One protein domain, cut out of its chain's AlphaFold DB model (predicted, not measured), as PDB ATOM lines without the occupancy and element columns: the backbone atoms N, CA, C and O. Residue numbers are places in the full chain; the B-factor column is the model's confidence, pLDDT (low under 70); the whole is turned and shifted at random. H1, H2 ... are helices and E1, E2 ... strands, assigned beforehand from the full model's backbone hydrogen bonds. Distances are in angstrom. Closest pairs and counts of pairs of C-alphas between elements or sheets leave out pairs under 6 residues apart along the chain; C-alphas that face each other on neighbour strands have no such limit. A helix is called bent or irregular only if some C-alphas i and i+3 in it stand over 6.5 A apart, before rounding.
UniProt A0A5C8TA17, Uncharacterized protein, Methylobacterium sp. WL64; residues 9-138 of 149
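AT A GLANCE: This is residues 9 to 138 of the 149 residues of an uncharacterized protein of Methylobacterium sp. WL64 (UniProt A0A5C8TA17). An elongated, mostly helical domain has a tiny pair of parallel strands, E1 and E2, near its middle, H1, H2 and H3 grouped towards one end, and H4, H5 and H6 towards the other. The longest helix, H7, runs lengthwise and joins the two groups, reaching from H6 and H4 to H3, while H1 lies across one end. The printed part has 130 residues with seven named helices and two named strands, in the order H1, H2, E1, H3, E2, H4, H5, H6, H7. The whole is compact, with a radius of gyration of the C-alphas of 16.1 A, and spans 48 by 26 by 25 A.

IN THESE COORDINATES: Strand E1 is residues 47 to 49, 6.5 A long, and E2 is residues 70 to 72, 6.7 A long. Helix H3, residues 52 to 60, comes between them. H7, residues 116 to 137, is 27.5 A long and ends with C-alpha 137 at (-58.755, 118.883, 60.121). H1, residues 9 to 23, is 21.2 A long and begins with C-alpha 9 at (-60.751, 132.836, 77.925). H2, residues 30 to 41, measures 16.2 A, H4, residues 73 to 83, 15.7 A, and H5, residues 86 to 95, 14.2 A. H6 is residues 101 to 106.

HOW THE PARTS SIT: E1 and E2 are parallel neighbours at 26 degrees, with N 49 and O 71 within hydrogen-bond range at 3.0 A and N 71 and O 47 at 2.9 A. E1, H3 and E2 form a strand-helix-strand unit, two parallel neighbour strands with a helix between, and its crossover is right-handed. The closest C-alphas of H2 and E1, Leu 39 and Leu 47, are 6.5 A apart. H1 touches H2 at Ala 14 and Ser 33, with C-alphas 4.6 A apart, at a steep tilt of 54 degrees, opposite ways. H7 is the hub. Its residues 130 to 137 alone touch H3, closest at the C-alphas of Thr 134 and Ala 56, 5.0 A. Its residues 120 to 127 alone touch H4, closest at the C-alphas of Leu 123 and Glu 74, 5.6 A. Its residues 118 to 123 alone touch H6, closest at the C-alphas of Gly 122 and Cys 106, 5.1 A. H5 and H6 are a helical hairpin and only just touch, with 3 pairs of C-alphas within 8 A, the closest those of Cys 94 and Thr 104, 6.6 A. H1 and H7 are apart. H7 has a kink of 68 degrees near residue 131 and is irregular, with C-alphas 133 and 136 9.6 A apart. In H1 to H6 every O i to N i+4 pair is within hydrogen-bond range; in H7, 15 of 18 are.

THE WHOLE: The two C-alphas farthest apart, those of Ala 9 and Ala 112, are 49.4 A apart. The printed part has no cut, and no link is long. The mean pLDDT of the printed part is 94.8, and no printed residue is under 70.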
ATOM      1  N   ALA A   9     -61.387 132.774  79.241       98.06
ATOM      2  CA  ALA A   9     -60.751 132.836  77.925       98.06
ATOM      3  C   ALA A   9     -61.282 131.747  76.977       98.06
ATOM      4  O   ALA A   9     -61.503 132.009  75.799       98.06
ATOM      5  N   GLU A  10     -61.537 130.543  77.496       98.12
ATOM      6  CA  GLU A  10     -62.124 129.440  76.726       98.12
ATOM      7  C   GLU A  10     -63.576 129.718  76.352       98.12
ATOM      8  O   GLU A  10     -63.979 129.400  75.241       98.12
ATOM      9  N   ILE A  11     -64.345 130.343  77.242       98.00
ATOM     10  CA  ILE A  11     -65.717 130.778  76.947       98.00
ATOM     11  C   ILE A  11     -65.708 131.887  75.883       98.00
ATOM     12  O   ILE A  11     -66.518 131.863  74.958       98.00
ATOM     13  N   GLY A  12     -64.774 132.840  75.985       98.38
ATOM     14  CA  GLY A  12     -64.616 133.913  75.001       98.38
ATOM     15  C   GLY A  12     -64.311 133.374  73.604       98.38
ATOM     16  O   GLY A  12     -65.029 133.682  72.659       98.38
ATOM     17  N   LEU A  13     -63.316 132.489  73.486       98.38
ATOM     18  CA  LEU A  13     -62.971 131.865  72.208       98.38
ATOM     19  C   LEU A  13     -64.109 130.991  71.657       98.38
ATOM     20  O   LEU A  13     -64.370 131.022  70.458       98.38
ATOM     21  N   ALA A  14     -64.799 130.227  72.508       98.19
ATOM     22  CA  ALA A  14     -65.957 129.435  72.088       98.19
ATOM     23  C   ALA A  14     -67.047 130.325  71.466       98.19
ATOM     24  O   ALA A  14     -67.526 130.038  70.369       98.19
ATOM     25  N   THR A  15     -67.339 131.460  72.109       98.19
ATOM     26  CA  THR A  15     -68.295 132.460  71.607       98.19
ATOM     27  C   THR A  15     -67.873 133.010  70.242       98.19
ATOM     28  O   THR A  15     -68.682 133.051  69.319       98.19
ATOM     29  N   GLU A  16     -66.596 133.371  70.068       98.00
ATOM     30  CA  GLU A  16     -66.070 133.859  68.783       98.00
ATOM     31  C   GLU A  16     -66.204 132.813  67.661       98.00
ATOM     32  O   GLU A  16     -66.544 133.146  66.520       98.00
ATOM     33  N   LEU A  17     -65.955 131.535  67.968       98.06
ATOM     34  CA  LEU A  17     -66.111 130.443  67.008       98.06
ATOM     35  C   LEU A  17     -67.584 130.226  66.624       98.06
ATOM     36  O   LEU A  17     -67.878 130.018  65.447       98.06
ATOM     37  N   GLU A  18     -68.506 130.303  67.586       97.56
ATOM     38  CA  GLU A  18     -69.951 130.210  67.341       97.56
ATOM     39  C   GLU A  18     -70.452 131.359  66.467       97.56
ATOM     40  O   GLU A  18     -71.120 131.123  65.460       97.56
ATOM     41  N   GLU A  19     -70.093 132.601  66.795       97.19
ATOM     42  CA  GLU A  19     -70.469 133.778  66.006       97.19
ATOM     43  C   GLU A  19     -69.981 133.654  64.560       97.19
ATOM     44  O   GLU A  19     -70.722 133.925  63.606       97.19
ATOM     45  N   ARG A  20     -68.746 133.168  64.383       97.44
ATOM     46  CA  ARG A  20     -68.189 132.892  63.061       97.44
ATOM     47  C   ARG A  20     -68.989 131.819  62.327       97.44
ATOM     48  O   ARG A  20     -69.351 132.043  61.171       97.44
ATOM     49  N   ALA A  21     -69.299 130.696  62.969       97.25
ATOM     50  CA  ALA A  21     -70.087 129.624  62.367       97.25
ATOM     51  C   ALA A  21     -71.487 130.100  61.951       97.25
ATOM     52  O   ALA A  21     -71.904 129.862  60.814       97.25
ATOM     53  N   VAL A  22     -72.170 130.856  62.817       97.06
ATOM     54  CA  VAL A  22     -73.483 131.459  62.540       97.06
ATOM     55  C   VAL A  22     -73.416 132.385  61.329       97.06
ATOM     56  O   VAL A  22     -74.259 132.285  60.437       97.06
ATOM     57  N   SER A  23     -72.389 133.238  61.237       97.38
ATOM     58  CA  SER A  23     -72.210 134.147  60.093       97.38
ATOM     59  C   SER A  23     -72.033 133.417  58.752       97.38
ATOM     60  O   SER A  23     -72.315 133.979  57.694       97.38
ATOM     61  N   MET A  24     -71.599 132.154  58.799       97.38
ATOM     62  CA  MET A  24     -71.380 131.284  57.644       97.38
ATOM     63  C   MET A  24     -72.527 130.285  57.414       97.38
ATOM     64  O   MET A  24     -72.469 129.513  56.458       97.38
ATOM     65  N   GLY A  25     -73.561 130.284  58.264       96.62
ATOM     66  CA  GLY A  25     -74.664 129.321  58.202       96.62
ATOM     67  C   GLY A  25     -74.239 127.879  58.501       96.62
ATOM     68  O   GLY A  25     -74.817 126.947  57.943       96.62
ATOM     69  N   LEU A  26     -73.204 127.692  59.324       96.12
ATOM     70  CA  LEU A  26     -72.666 126.384  59.692       96.12
ATOM     71  C   LEU A  26     -73.323 125.854  60.971       96.12
ATOM     72  O   LEU A  26     -73.612 126.609  61.896       96.12
ATOM     73  N   GLU A  27     -73.501 124.536  61.043       90.69
ATOM     74  CA  GLU A  27     -73.950 123.856  62.260       90.69
ATOM     75  C   GLU A  27     -72.744 123.569  63.165       90.69
ATOM     76  O   GLU A  27     -72.046 122.569  62.996       90.69
ATOM     77  N   PHE A  28     -72.493 124.479  64.104       95.25
ATOM     78  CA  PHE A  28     -71.462 124.358  65.133       95.25
ATOM     79  C   PHE A  28     -72.038 124.873  66.451       95.25
ATOM     80  O   PHE A  28     -72.338 126.061  66.570       95.25
ATOM     81  N   ASP A  29     -72.293 123.963  67.389       92.94
ATOM     82  CA  ASP A  29     -72.996 124.287  68.631       92.94
ATOM     83  C   ASP A  29     -72.053 124.709  69.764       92.94
ATOM     84  O   ASP A  29     -70.831 124.586  69.675       92.94
ATOM     85  N   THR A  30     -72.656 125.193  70.851       94.00
ATOM     86  CA  THR A  30     -71.951 125.666  72.046       94.00
ATOM     87  C   THR A  30     -71.131 124.583  72.754       94.00
ATOM     88  O   THR A  30     -70.156 124.880  73.439       94.00
ATOM     89  N   GLY A  31     -71.504 123.307  72.627       94.25
ATOM     90  CA  GLY A  31     -70.731 122.215  73.214       94.25
ATOM     91  C   GLY A  31     -69.426 121.997  72.453       94.25
ATOM     92  O   GLY A  31     -68.348 121.951  73.049       94.25
ATOM     93  N   GLU A  32     -69.519 121.908  71.130       95.38
ATOM     94  CA  GLU A  32     -68.376 121.672  70.248       95.38
ATOM     95  C   GLU A  32     -67.440 122.887  70.175       95.38
ATOM     96  O   GLU A  32     -66.217 122.729  70.224       95.38
ATOM     97  N   SER A  33     -67.980 124.110  70.162       97.06
ATOM     98  CA  SER A  33     -67.179 125.335  70.271       97.06
ATOM     99  C   SER A  33     -66.360 125.362  71.561       97.06
ATOM    100  O   SER A  33     -65.172 125.695  71.535       97.06
ATOM    101  N   GLN A  34     -66.954 124.934  72.677       97.12
ATOM    102  CA  GLN A  34     -66.295 124.901  73.972       97.12
ATOM    103  C   GLN A  34     -65.175 123.859  74.013       97.12
ATOM    104  O   GLN A  34     -64.091 124.154  74.528       97.12
ATOM    105  N   LEU A  35     -65.401 122.667  73.454       96.38
ATOM    106  CA  LEU A  35     -64.383 121.617  73.351       96.38
ATOM    107  C   LEU A  35     -63.218 122.039  72.450       96.38
ATOM    108  O   LEU A  35     -62.060 121.798  72.791       96.38
ATOM    109  N   VAL A  36     -63.501 122.716  71.336       97.44
ATOM    110  CA  VAL A  36     -62.465 123.248  70.442       97.44
ATOM    111  C   VAL A  36     -61.699 124.389  71.107       97.44
ATOM    112  O   VAL A  36     -60.475 124.435  71.010       97.44
ATOM    113  N   ALA A  37     -62.356 125.270  71.858       97.75
ATOM    114  CA  ALA A  37     -61.660 126.306  72.615       97.75
ATOM    115  C   ALA A  37     -60.696 125.705  73.656       97.75
ATOM    116  O   ALA A  37     -59.551 126.147  73.761       97.75
ATOM    117  N   VAL A  38     -61.121 124.651  74.362       96.62
ATOM    118  CA  VAL A  38     -60.264 123.892  75.290       96.62
ATOM    119  C   VAL A  38     -59.102 123.223  74.550       96.62
ATOM    120  O   VAL A  38     -57.962 123.310  75.007       96.62
ATOM    121  N   LEU A  39     -59.362 122.595  73.396       96.56
ATOM    122  CA  LEU A  39     -58.325 122.011  72.542       96.56
ATOM    123  C   LEU A  39     -57.245 123.046  72.211       96.56
ATOM    124  O   LEU A  39     -56.053 122.772  72.346       96.56
ATOM    125  N   LEU A  40     -57.657 124.236  71.779       97.38
ATOM    126  CA  LEU A  40     -56.744 125.279  71.333       97.38
ATOM    127  C   LEU A  40     -55.981 125.932  72.489       97.38
ATOM    128  O   LEU A  40     -54.761 126.037  72.405       97.38
ATOM    129  N   LEU A  41     -56.666 126.337  73.561       97.38
ATOM    130  CA  LEU A  41     -56.054 127.124  74.639       97.38
ATOM    131  C   LEU A  41     -55.290 126.288  75.664       97.38
ATOM    132  O   LEU A  41     -54.340 126.792  76.258       97.38
ATOM    133  N   ARG A  42     -55.663 125.018  75.871       95.25
ATOM    134  CA  ARG A  42     -54.889 124.098  76.726       95.25
ATOM    135  C   ARG A  42     -53.833 123.315  75.960       95.25
ATOM    136  O   ARG A  42     -53.207 122.438  76.547       95.25
ATOM    137  N   GLU A  43     -53.686 123.581  74.661       94.56
ATOM    138  CA  GLU A  43     -52.783 122.849  73.769       94.56
ATOM    139  C   GLU A  43     -52.989 121.326  73.852       94.56
ATOM    140  O   GLU A  43     -52.046 120.542  73.752       94.56
ATOM    141  N   ALA A  44     -54.241 120.883  74.043       93.00
ATOM    142  CA  ALA A  44     -54.528 119.458  74.121       93.00
ATOM    143  C   ALA A  44     -54.119 118.787  72.795       93.00
ATOM    144  O   ALA A  44     -54.320 119.360  71.720       93.00
ATOM    145  N   PRO A  45     -53.527 117.588  72.820       92.56
ATOM    146  CA  PRO A  45     -52.956 117.011  71.608       92.56
ATOM    147  C   PRO A  45     -54.032 116.595  70.597       92.56
ATOM    148  O   PRO A  45     -53.779 116.609  69.395       92.56
ATOM    149  N   LEU A  46     -55.228 116.240  71.079       95.00
ATOM    150  CA  LEU A  46     -56.297 115.677  70.267       95.00
ATOM    151  C   LEU A  46     -57.670 115.924  70.898       95.00
ATOM    152  O   LEU A  46     -57.841 115.751  72.106       95.00
ATOM    153  N   LEU A  47     -58.653 116.247  70.062       95.38
ATOM    154  CA  LEU A  47     -60.077 116.170  70.382       95.38
ATOM    155  C   LEU A  47     -60.698 115.007  69.603       95.38
ATOM    156  O   LEU A  47     -60.555 114.926  68.386       95.38
ATOM    157  N   VAL A  48     -61.404 114.115  70.299       94.81
ATOM    158  CA  VAL A  48     -62.211 113.066  69.665       94.81
ATOM    159  C   VAL A  48     -63.680 113.461  69.757       94.81
ATOM    160  O   VAL A  48     -64.172 113.676  70.863       94.81
ATOM    161  N   THR A  49     -64.380 113.534  68.625       93.69
ATOM    162  CA  THR A  49     -65.823 113.837  68.588       93.69
ATOM    163  C   THR A  49     -66.579 112.940  67.603       93.69
ATOM    164  O   THR A  49     -66.029 112.447  66.616       93.69
ATOM    165  N   GLY A  50     -67.858 112.698  67.894       91.69
ATOM    166  CA  GLY A  50     -68.806 112.077  66.969       91.69
ATOM    167  C   GLY A  50     -69.524 113.087  66.065       91.69
ATOM    168  O   GLY A  50     -70.128 112.678  65.071       91.69
ATOM    169  N   ASP A  51     -69.464 114.394  66.359       93.50
ATOM    170  CA  ASP A  51     -70.178 115.396  65.565       93.50
ATOM    171  C   ASP A  51     -69.432 115.713  64.260       93.50
ATOM    172  O   ASP A  51     -68.545 116.560  64.162       93.50
ATOM    173  N   LYS A  52     -69.839 115.022  63.195       92.81
ATOM    174  CA  LYS A  52     -69.296 115.195  61.840       92.81
ATOM    175  C   LYS A  52     -69.557 116.587  61.264       92.81
ATOM    176  O   LYS A  52     -68.793 117.040  60.412       92.81
ATOM    177  N   ARG A  53     -70.632 117.250  61.697       94.00
ATOM    178  CA  ARG A  53     -70.998 118.593  61.230       94.00
ATOM    179  C   ARG A  53     -70.069 119.619  61.853       94.00
ATOM    180  O   ARG A  53     -69.579 120.480  61.129       94.00
ATOM    181  N   ALA A  54     -69.722 119.439  63.127       95.56
ATOM    182  CA  ALA A  54     -68.721 120.256  63.791       95.56
ATOM    183  C   ALA A  54     -67.360 120.162  63.090       95.56
ATOM    184  O   ALA A  54     -66.785 121.185  62.727       95.56
ATOM    185  N   ILE A  55     -66.885 118.950  62.778       95.75
ATOM    186  CA  ILE A  55     -65.612 118.756  62.055       95.75
ATOM    187  C   ILE A  55     -65.641 119.457  60.682       95.75
ATOM    188  O   ILE A  55     -64.673 120.117  60.295       95.75
ATOM    189  N   ALA A  56     -66.754 119.359  59.946       95.62
ATOM    190  CA  ALA A  56     -66.930 120.065  58.675       95.62
ATOM    191  C   ALA A  56     -66.958 121.593  58.847       95.62
ATOM    192  O   ALA A  56     -66.362 122.307  58.038       95.62
ATOM    193  N   ALA A  57     -67.587 122.095  59.912       96.25
ATOM    194  CA  ALA A  57     -67.611 123.515  60.235       96.25
ATOM    195  C   ALA A  57     -66.203 124.056  60.521       96.25
ATOM    196  O   ALA A  57     -65.861 125.125  60.019       96.25
ATOM    197  N   LEU A  58     -65.351 123.311  61.236       96.50
ATOM    198  CA  LEU A  58     -63.957 123.707  61.485       96.50
ATOM    199  C   LEU A  58     -63.165 123.895  60.186       96.50
ATOM    200  O   LEU A  58     -62.443 124.884  60.037       96.50
ATOM    201  N   ASN A  59     -63.341 122.979  59.230       96.12
ATOM    202  CA  ASN A  59     -62.724 123.088  57.911       96.12
ATOM    203  C   ASN A  59     -63.270 124.297  57.136       96.12
ATOM    204  O   ASN A  59     -62.501 125.093  56.605       96.12
ATOM    205  N   ALA A  60     -64.593 124.484  57.114       96.12
ATOM    206  CA  ALA A  60     -65.228 125.613  56.433       96.12
ATOM    207  C   ALA A  60     -64.802 126.968  57.028       96.12
ATOM    208  O   ALA A  60     -64.550 127.926  56.297       96.12
ATOM    209  N   MET A  61     -64.637 127.040  58.349       95.88
ATOM    210  CA  MET A  61     -64.081 128.197  59.050       95.88
ATOM    211  C   MET A  61     -62.562 128.341  58.870       95.88
ATOM    212  O   MET A  61     -61.994 129.302  59.378       95.88
ATOM    213  N   HIS A  62     -61.882 127.451  58.144       95.38
ATOM    214  CA  HIS A  62     -60.427 127.493  57.951       95.38
ATOM    215  C   HIS A  62     -59.675 127.613  59.288       95.38
ATOM    216  O   HIS A  62     -58.772 128.441  59.439       95.38
ATOM    217  N   LEU A  63     -60.096 126.845  60.299       95.69
ATOM    218  CA  LEU A  63     -59.478 126.871  61.621       95.69
ATOM    219  C   LEU A  63     -58.175 126.062  61.610       95.69
ATOM    220  O   LEU A  63     -58.108 124.943  62.111       95.69
ATOM    221  N   THR A  64     -57.127 126.645  61.028       94.69
ATOM    222  CA  THR A  64     -55.830 125.983  60.813       94.69
ATOM    223  C   THR A  64     -55.173 125.506  62.111       94.69
ATOM    224  O   THR A  64     -54.454 124.513  62.121       94.69
ATOM    225  N   SER A  65     -55.459 126.157  63.241       95.38
ATOM    226  CA  SER A  65     -54.967 125.760  64.567       95.38
ATOM    227  C   SER A  65     -55.518 124.414  65.065       95.38
ATOM    228  O   SER A  65     -54.953 123.835  66.001       95.38
ATOM    229  N   ALA A  66     -56.595 123.909  64.453       95.75
ATOM    230  CA  ALA A  66     -57.190 122.602  64.727       95.75
ATOM    231  C   ALA A  66     -56.781 121.522  63.705       95.75
ATOM    232  O   ALA A  66     -57.180 120.366  63.854       95.75
ATOM    233  N   GLU A  67     -55.992 121.864  62.679       95.81
ATOM    234  CA  GLU A  67     -55.527 120.892  61.687       95.81
ATOM    235  C   GLU A  67     -54.758 119.746  62.342       95.81
ATOM    236  O   GLU A  67     -53.920 119.954  63.221       95.81
ATOM    237  N   ARG A  68     -55.048 118.522  61.891       95.31
ATOM    238  CA  ARG A  68     -54.465 117.263  62.376       95.31
ATOM    239  C   ARG A  68     -54.630 117.017  63.881       95.31
ATOM    240  O   ARG A  68     -53.902 116.202  64.442       95.31
ATOM    241  N   ARG A  69     -55.569 117.700  64.542       95.56
ATOM    242  CA  ARG A  69     -55.804 117.610  65.997       95.56
ATOM    243  C   ARG A  69     -57.209 117.145  66.352       95.56
ATOM    244  O   ARG A  69     -57.575 117.143  67.526       95.56
ATOM    245  N   ILE A  70     -57.990 116.728  65.359       96.56
ATOM    246  CA  ILE A  70     -59.325 116.169  65.549       96.56
ATOM    247  C   ILE A  70     -59.343 114.723  65.064       96.56
ATOM    248  O   ILE A  70     -58.841 114.430  63.983       96.56
ATOM    249  N   ALA A  71     -59.956 113.825  65.824       96.25
ATOM    250  CA  ALA A  71     -60.323 112.496  65.351       96.25
ATOM    251  C   ALA A  71     -61.836 112.315  65.417       96.25
ATOM    252  O   ALA A  71     -62.481 112.748  66.374       96.25
ATOM    253  N   CYS A  72     -62.407 111.645  64.419       94.94
ATOM    254  CA  CYS A  72     -63.806 111.247  64.497       94.94
ATOM    255  C   CYS A  72     -63.970 109.930  65.269       94.94
ATOM    256  O   CYS A  72     -63.028 109.140  65.414       94.94
ATOM    257  N   LEU A  73     -65.186 109.664  65.745       93.12
ATOM    258  CA  LEU A  73     -65.497 108.449  66.495       93.12
ATOM    259  C   LEU A  73     -65.189 107.162  65.701       93.12
ATOM    260  O   LEU A  73     -64.725 106.176  66.275       93.12
ATOM    261  N   GLU A  74     -65.355 107.166  64.376       95.00
ATOM    262  CA  GLU A  74     -64.981 106.028  63.529       95.00
ATOM    263  C   GLU A  74     -63.478 105.737  63.541       95.00
ATOM    264  O   GLU A  74     -63.098 104.566  63.559       95.00
ATOM    265  N   GLN A  75     -62.620 106.766  63.566       95.31
ATOM    266  CA  GLN A  75     -61.169 106.570  63.661       95.31
ATOM    267  C   GLN A  75     -60.797 105.915  64.996       95.31
ATOM    268  O   GLN A  75     -59.991 104.983  65.026       95.31
ATOM    269  N   LEU A  76     -61.444 106.336  66.092       94.12
ATOM    270  CA  LEU A  76     -61.277 105.710  67.405       94.12
ATOM    271  C   LEU A  76     -61.660 104.221  67.362       94.12
ATOM    272  O   LEU A  76     -60.883 103.377  67.804       94.12
ATOM    273  N   PHE A  77     -62.812 103.865  66.791       94.88
ATOM    274  CA  PHE A  77     -63.226 102.460  66.711       94.88
ATOM    275  C   PHE A  77     -62.372 101.617  65.761       94.88
ATOM    276  O   PHE A  77     -62.097 100.458  66.075       94.88
ATOM    277  N   ALA A  78     -61.904 102.178  64.643       94.12
ATOM    278  CA  ALA A  78     -60.972 101.494  63.749       94.12
ATOM    279  C   ALA A  78     -59.655 101.167  64.475       94.12
ATOM    280  O   ALA A  78     -59.159 100.041  64.399       94.12
ATOM    281  N   MET A  79     -59.138 102.116  65.258       93.00
ATOM    282  CA  MET A  79     -57.964 101.903  66.103       93.00
ATOM    283  C   MET A  79     -58.215 100.843  67.186       93.00
ATOM    284  O   MET A  79     -57.358  99.991  67.422       93.00
ATOM    285  N   LEU A  80     -59.378 100.866  67.845       92.56
ATOM    286  CA  LEU A  80     -59.727  99.859  68.851       92.56
ATOM    287  C   LEU A  80     -59.803  98.455  68.238       92.56
ATOM    288  O   LEU A  80     -59.274  97.519  68.831       92.56
ATOM    289  N   LEU A  81     -60.376  98.299  67.042       93.12
ATOM    290  CA  LEU A  81     -60.414  97.014  66.328       93.12
ATOM    291  C   LEU A  81     -59.027  96.503  65.928       93.12
ATOM    292  O   LEU A  81     -58.816  95.295  65.876       93.12
ATOM    293  N   ALA A  82     -58.063  97.396  65.692       90.62
ATOM    294  CA  ALA A  82     -56.681  96.995  65.437       90.62
ATOM    295  C   ALA A  82     -55.987  96.407  66.684       90.62
ATOM    296  O   ALA A  82     -55.006  95.676  66.554       90.62
ATOM    297  N   LYS A  83     -56.482  96.719  67.891       89.31
ATOM    298  CA  LYS A  83     -55.897  96.286  69.175       89.31
ATOM    299  C   LYS A  83     -56.728  95.242  69.922       89.31
ATOM    300  O   LYS A  83     -56.202  94.572  70.811       89.31
ATOM    301  N   HIS A  84     -58.011  95.110  69.599       91.44
ATOM    302  CA  HIS A  84     -58.959  94.314  70.369       91.44
ATOM    303  C   HIS A  84     -59.800  93.391  69.478       91.44
ATOM    304  O   HIS A  84     -60.133  93.752  68.351       91.44
ATOM    305  N   PRO A  85     -60.202  92.209  69.986       94.50
ATOM    306  CA  PRO A  85     -61.128  91.340  69.273       94.50
ATOM    307  C   PRO A  85     -62.467  92.038  68.997       94.50
ATOM    308  O   PRO A  85     -62.950  92.816  69.824       94.50
ATOM    309  N   LEU A  86     -63.098  91.694  67.871       95.56
ATOM    310  CA  LEU A  86     -64.381  92.260  67.442       95.56
ATOM    311  C   LEU A  86     -65.502  92.028  68.466       95.56
ATOM    312  O   LEU A  86     -66.182  92.971  68.858       95.56
ATOM    313  N   GLU A  87     -65.705  90.787  68.908       95.38
ATOM    314  CA  GLU A  87     -66.870  90.387  69.709       95.38
ATOM    315  C   GLU A  87     -67.089  91.200  70.995       95.38
ATOM    316  O   GLU A  87     -68.214  91.661  71.210       95.38
ATOM    317  N   PRO A  88     -66.081  91.404  71.866       94.38
ATOM    318  CA  PRO A  88     -66.240  92.236  73.056       94.38
ATOM    319  C   PRO A  88     -66.613  93.687  72.729       94.38
ATOM    320  O   PRO A  88     -67.512  94.238  73.364       94.38
ATOM    321  N   LEU A  89     -65.968  94.279  71.719       94.19
ATOM    322  CA  LEU A  89     -66.218  95.659  71.301       94.19
ATOM    323  C   LEU A  89     -67.630  95.807  70.724       94.19
ATOM    324  O   LEU A  89     -68.405  96.659  71.157       94.19
ATOM    325  N   ARG A  90     -67.996  94.901  69.815       95.31
ATOM    326  CA  ARG A  90     -69.324  94.824  69.206       95.31
ATOM    327  C   ARG A  90     -70.415  94.653  70.256       95.31
ATOM    328  O   ARG A  90     -71.443  95.310  70.166       95.31
ATOM    329  N   ARG A  91     -70.204  93.807  71.268       95.06
ATOM    330  CA  ARG A  91     -71.179  93.616  72.352       95.06
ATOM    331  C   ARG A  91     -71.454  94.916  73.107       95.06
ATOM    332  O   ARG A  91     -72.616  95.199  73.372       95.06
ATOM    333  N   GLY A  92     -70.411  95.680  73.434       94.12
ATOM    334  CA  GLY A  92     -70.553  96.974  74.106       94.12
ATOM    335  C   GLY A  92     -71.310  97.985  73.246       94.12
ATOM    336  O   GLY A  92     -72.293  98.561  73.694       94.12
ATOM    337  N   ILE A  93     -70.918  98.122  71.979       94.38
ATOM    338  CA  ILE A  93     -71.574  99.030  71.027       94.38
ATOM    339  C   ILE A  93     -73.047  98.661  70.833       94.38
ATOM    340  O   ILE A  93     -73.924  99.513  70.913       94.38
ATOM    341  N   CYS A  94     -73.343  97.381  70.608       95.31
ATOM    342  CA  CYS A  94     -74.705  96.933  70.338       95.31
ATOM    343  C   CYS A  94     -75.613  96.918  71.574       95.31
ATOM    344  O   CYS A  94     -76.822  96.745  71.410       95.31
ATOM    345  N   ALA A  95     -75.064  97.095  72.781       95.38
ATOM    346  CA  ALA A  95     -75.851  97.381  73.977       95.38
ATOM    347  C   ALA A  95     -76.346  98.841  73.998       95.38
ATOM    348  O   ALA A  95     -77.430  99.099  74.506       95.38
ATOM    349  N   GLU A  96     -75.614  99.760  73.360       94.00
ATOM    350  CA  GLU A  96     -75.853 101.211  73.361       94.00
ATOM    351  C   GLU A  96     -76.208 101.736  71.954       94.00
ATOM    352  O   GLU A  96     -75.629 102.693  71.444       94.00
ATOM    353  N   ARG A  97     -77.174 101.093  71.285       88.50
ATOM    354  CA  ARG A  97     -77.511 101.329  69.857       88.50
ATOM    355  C   ARG A  97     -77.941 102.762  69.526       88.50
ATOM    356  O   ARG A  97     -77.865 103.176  68.371       88.50
ATOM    357  N   GLU A  98     -78.429 103.492  70.523       88.69
ATOM    358  CA  GLU A  98     -78.892 104.873  70.366       88.69
ATOM    359  C   GLU A  98     -77.754 105.897  70.500       88.69
ATOM    360  O   GLU A  98     -77.960 107.063  70.174       88.69
ATOM    361  N   ALA A  99     -76.561 105.480  70.946       86.19
ATOM    362  CA  ALA A  99     -75.436 106.386  71.162       86.19
ATOM    363  C   ALA A  99     -74.897 106.963  69.846       86.19
ATOM    364  O   ALA A  99     -74.678 108.165  69.743       86.19
ATOM    365  N   ASP A 100     -74.713 106.114  68.829       89.75
ATOM    366  CA  ASP A 100     -74.302 106.549  67.494       89.75
ATOM    367  C   ASP A 100     -74.824 105.594  66.411       89.75
ATOM    368  O   ASP A 100     -74.535 104.391  66.394       89.75
ATOM    369  N   LYS A 101     -75.599 106.141  65.469       90.69
ATOM    370  CA  LYS A 101     -76.228 105.364  64.392       90.69
ATOM    371  C   LYS A 101     -75.227 104.873  63.348       90.69
ATOM    372  O   LYS A 101     -75.418 103.783  62.812       90.69
ATOM    373  N   ALA A 102     -74.188 105.650  63.042       90.88
ATOM    374  CA  ALA A 102     -73.179 105.271  62.058       90.88
ATOM    375  C   ALA A 102     -72.309 104.128  62.590       90.88
ATOM    376  O   ALA A 102     -72.108 103.136  61.890       90.88
ATOM    377  N   ILE A 103     -71.885 104.206  63.853       94.56
ATOM    378  CA  ILE A 103     -71.168 103.123  64.532       94.56
ATOM    379  C   ILE A 103     -72.057 101.883  64.654       94.56
ATOM    380  O   ILE A 103     -71.636 100.787  64.284       94.56
ATOM    381  N   THR A 104     -73.313 102.040  65.075       94.12
ATOM    382  CA  THR A 104     -74.275 100.925  65.157       94.12
ATOM    383  C   THR A 104     -74.461 100.218  63.811       94.12
ATOM    384  O   THR A 104     -74.564  98.987  63.764       94.12
ATOM    385  N   ALA A 105     -74.482 100.981  62.713       93.56
ATOM    386  CA  ALA A 105     -74.542 100.440  61.362       93.56
ATOM    387  C   ALA A 105     -73.248  99.702  60.982       93.56
ATOM    388  O   ALA A 105     -73.324  98.570  60.511       93.56
ATOM    389  N   CYS A 106     -72.073 100.291  61.242       95.69
ATOM    390  CA  CYS A 106     -70.776  99.672  60.941       95.69
ATOM    391  C   CYS A 106     -70.579  98.340  61.676       95.69
ATOM    392  O   CYS A 106     -70.103  97.379  61.085       95.69
ATOM    393  N   PHE A 107     -70.989  98.253  62.943       96.19
ATOM    394  CA  PHE A 107     -70.876  97.032  63.756       96.19
ATOM    395  C   PHE A 107     -72.027  96.034  63.544       96.19
ATOM    396  O   PHE A 107     -72.115  95.015  64.244       96.19
ATOM    397  N   ALA A 108     -72.905  96.320  62.577       95.00
ATOM    398  CA  ALA A 108     -73.998  95.462  62.146       95.00
ATOM    399  C   ALA A 108     -74.820  94.927  63.335       95.00
ATOM    400  O   ALA A 108     -75.064  93.726  63.488       95.00
ATOM    401  N   CYS A 109     -75.236  95.822  64.236       94.50
ATOM    402  CA  CYS A 109     -75.938  95.426  65.458       94.50
ATOM    403  C   CYS A 109     -77.330  94.823  65.200       94.50
ATOM    404  O   CYS A 109     -77.946  94.256  66.101       94.50
ATOM    405  N   SER A 110     -77.883  94.961  63.992       92.75
ATOM    406  CA  SER A 110     -79.166  94.371  63.582       92.75
ATOM    407  C   SER A 110     -79.081  92.902  63.159       92.75
ATOM    408  O   SER A 110     -80.123  92.273  63.005       92.75
ATOM    409  N   VAL A 111     -77.880  92.341  62.991       92.69
ATOM    410  CA  VAL A 111     -77.681  90.943  62.576       92.69
ATOM    411  C   VAL A 111     -76.986  90.135  63.669       92.69
ATOM    412  O   VAL A 111     -76.341  90.687  64.554       92.69
ATOM    413  N   ALA A 112     -77.104  88.807  63.632       89.69
ATOM    414  CA  ALA A 112     -76.492  87.949  64.651       89.69
ATOM    415  C   ALA A 112     -74.953  87.957  64.574       89.69
ATOM    416  O   ALA A 112     -74.274  88.035  65.597       89.69
ATOM    417  N   MET A 113     -74.403  87.942  63.360       89.50
ATOM    418  CA  MET A 113     -72.968  87.836  63.092       89.50
ATOM    419  C   MET A 113     -72.548  88.783  61.968       89.50
ATOM    420  O   MET A 113     -73.342  89.087  61.082       89.50
ATOM    421  N   THR A 114     -71.292  89.216  62.008       94.88
ATOM    422  CA  THR A 114     -70.642  90.029  60.974       94.88
ATOM    423  C   THR A 114     -69.153  89.696  60.949       94.88
ATOM    424  O   THR A 114     -68.609  89.287  61.978       94.88
ATOM    425  N   ALA A 115     -68.506  89.811  59.790       95.50
ATOM    426  CA  ALA A 115     -67.067  89.615  59.686       95.50
ATOM    427  C   ALA A 115     -66.323  90.902  60.065       95.50
ATOM    428  O   ALA A 115     -66.803  92.006  59.814       95.50
ATOM    429  N   ILE A 116     -65.121  90.769  60.633       95.62
ATOM    430  CA  ILE A 116     -64.278  91.928  60.969       95.62
ATOM    431  C   ILE A 116     -63.985  92.800  59.743       95.62
ATOM    432  O   ILE A 116     -64.027  94.024  59.849       95.62
ATOM    433  N   ASP A 117     -63.784  92.181  58.580       95.88
ATOM    434  CA  ASP A 117     -63.505  92.882  57.328       95.88
ATOM    435  C   ASP A 117     -64.673  93.781  56.897       95.88
ATOM    436  O   ASP A 117     -64.443  94.890  56.417       95.88
ATOM    437  N   ASP A 118     -65.921  93.358  57.138       96.25
ATOM    438  CA  ASP A 118     -67.111  94.162  56.832       96.25
ATOM    439  C   ASP A 118     -67.180  95.405  57.728       96.25
ATOM    440  O   ASP A 118     -67.454  96.512  57.257       96.25
ATOM    441  N   VAL A 119     -66.885  95.236  59.022       96.81
ATOM    442  CA  VAL A 119     -66.875  96.336  59.997       96.81
ATOM    443  C   VAL A 119     -65.776  97.342  59.655       96.81
ATOM    444  O   VAL A 119     -66.028  98.548  59.608       96.81
ATOM    445  N   VAL A 120     -64.567  96.854  59.364       96.44
ATOM    446  CA  VAL A 120     -63.427  97.690  58.961       96.44
ATOM    447  C   VAL A 120     -63.732  98.431  57.659       96.44
ATOM    448  O   VAL A 120     -63.478  99.633  57.571       96.44
ATOM    449  N   ALA A 121     -64.328  97.763  56.669       96.31
ATOM    450  CA  ALA A 121     -64.734  98.396  55.417       96.31
ATOM    451  C   ALA A 121     -65.786  99.496  55.637       96.31
ATOM    452  O   ALA A 121     -65.690 100.569  55.032       96.31
ATOM    453  N   GLY A 122     -66.755  99.262  56.528       96.38
ATOM    454  CA  GLY A 122     -67.755 100.250  56.930       96.38
ATOM    455  C   GLY A 122     -67.122 101.499  57.544       96.38
ATOM    456  O   GLY A 122     -67.330 102.606  57.042       96.38
ATOM    457  N   LEU A 123     -66.279 101.323  58.566       96.62
ATOM    458  CA  LEU A 123     -65.573 102.425  59.231       96.62
ATOM    459  C   LEU A 123     -64.694 103.207  58.246       96.62
ATOM    460  O   LEU A 123     -64.784 104.433  58.170       96.62
ATOM    461  N   ALA A 124     -63.906 102.508  57.423       96.00
ATOM    462  CA  ALA A 124     -63.049 103.127  56.413       96.00
ATOM    463  C   ALA A 124     -63.851 103.938  55.378       96.00
ATOM    464  O   ALA A 124     -63.379 104.964  54.883       96.00
ATOM    465  N   SER A 125     -65.071 103.504  55.047       95.56
ATOM    466  CA  SER A 125     -65.976 104.252  54.170       95.56
ATOM    467  C   SER A 125     -66.377 105.600  54.779       95.56
ATOM    468  O   SER A 125     -66.224 106.633  54.122       95.56
ATOM    469  N   TYR A 126     -66.805 105.612  56.045       94.12
ATOM    470  CA  TYR A 126     -67.174 106.842  56.755       94.12
ATOM    471  C   TYR A 126     -65.989 107.793  56.938       94.12
ATOM    472  O   TYR A 126     -66.125 108.983  56.654       94.12
ATOM    473  N   ILE A 127     -64.822 107.278  57.340       95.31
ATOM    474  CA  ILE A 127     -63.604 108.085  57.522       95.31
ATOM    475  C   ILE A 127     -63.207 108.750  56.202       95.31
ATOM    476  O   ILE A 127     -62.961 109.954  56.155       95.31
ATOM    477  N   ARG A 128     -63.189 107.989  55.103       95.50
ATOM    478  CA  ARG A 128     -62.874 108.525  53.772       95.50
ATOM    479  C   ARG A 128     -63.877 109.585  53.332       95.50
ATOM    480  O   ARG A 128     -63.462 110.604  52.793       95.50
ATOM    481  N   HIS A 129     -65.171 109.356  53.550       94.44
ATOM    482  CA  HIS A 129     -66.191 110.353  53.238       94.44
ATOM    483  C   HIS A 129     -65.954 111.655  54.011       94.44
ATOM    484  O   HIS A 129     -65.989 112.726  53.415       94.44
ATOM    485  N   LEU A 130     -65.648 111.555  55.306       94.44
ATOM    486  CA  LEU A 130     -65.388 112.720  56.141       94.44
ATOM    487  C   LEU A 130     -64.113 113.456  55.708       94.44
ATOM    488  O   LEU A 130     -64.149 114.664  55.529       94.44
ATOM    489  N   ARG A 131     -63.015 112.749  55.416       95.19
ATOM    490  CA  ARG A 131     -61.772 113.368  54.910       95.19
ATOM    491  C   ARG A 131     -61.984 114.184  53.632       95.19
ATOM    492  O   ARG A 131     -61.372 115.235  53.470       95.19
ATOM    493  N   LEU A 132     -62.864 113.730  52.737       93.62
ATOM    494  CA  LEU A 132     -63.197 114.473  51.514       93.62
ATOM    495  C   LEU A 132     -63.891 115.813  51.800       93.62
ATOM    496  O   LEU A 132     -63.796 116.720  50.978       93.62
ATOM    497  N   THR A 133     -64.578 115.946  52.936       90.88
ATOM    498  CA  THR A 133     -65.327 117.156  53.306       90.88
ATOM    499  C   THR A 133     -64.621 118.012  54.363       90.88
ATOM    500  O   THR A 133     -64.930 119.197  54.486       90.88
ATOM    501  N   THR A 134     -63.650 117.455  55.092       92.94
ATOM    502  CA  THR A 134     -62.982 118.114  56.229       92.94
ATOM    503  C   THR A 134     -61.503 118.426  56.006       92.94
ATOM    504  O   THR A 134     -60.879 119.050  56.862       92.94
ATOM    505  N   GLY A 135     -60.930 118.039  54.862       89.06
ATOM    506  CA  GLY A 135     -59.568 118.414  54.490       89.06
ATOM    507  C   GLY A 135     -58.527 117.968  55.523       89.06
ATOM    508  O   GLY A 135     -58.472 116.795  55.892       89.06
ATOM    509  N   ALA A 136     -57.696 118.908  55.980       93.06
ATOM    510  CA  ALA A 136     -56.592 118.657  56.911       93.06
ATOM    511  C   ALA A 136     -56.996 118.681  58.399       93.06
ATOM    512  O   ALA A 136     -56.131 118.552  59.264       93.06
ATOM    513  N   ILE A 137     -58.286 118.843  58.724       96.00
ATOM    514  CA  ILE A 137     -58.755 118.883  60.121       96.00
ATOM    515  C   ILE A 137     -58.516 117.551  60.840       96.00
ATOM    516  O   ILE A 137     -58.110 117.537  62.003       96.00
ATOM    517  N   LEU A 138     -58.740 116.431  60.150       95.81
ATOM    518  CA  LEU A 138     -58.570 115.113  60.751       95.81
ATOM    519  C   LEU A 138     -57.093 114.758  60.929       95.81
ATOM    520  O   LEU A 138     -56.271 114.958  60.034       95.81
TER     521      LEU A 138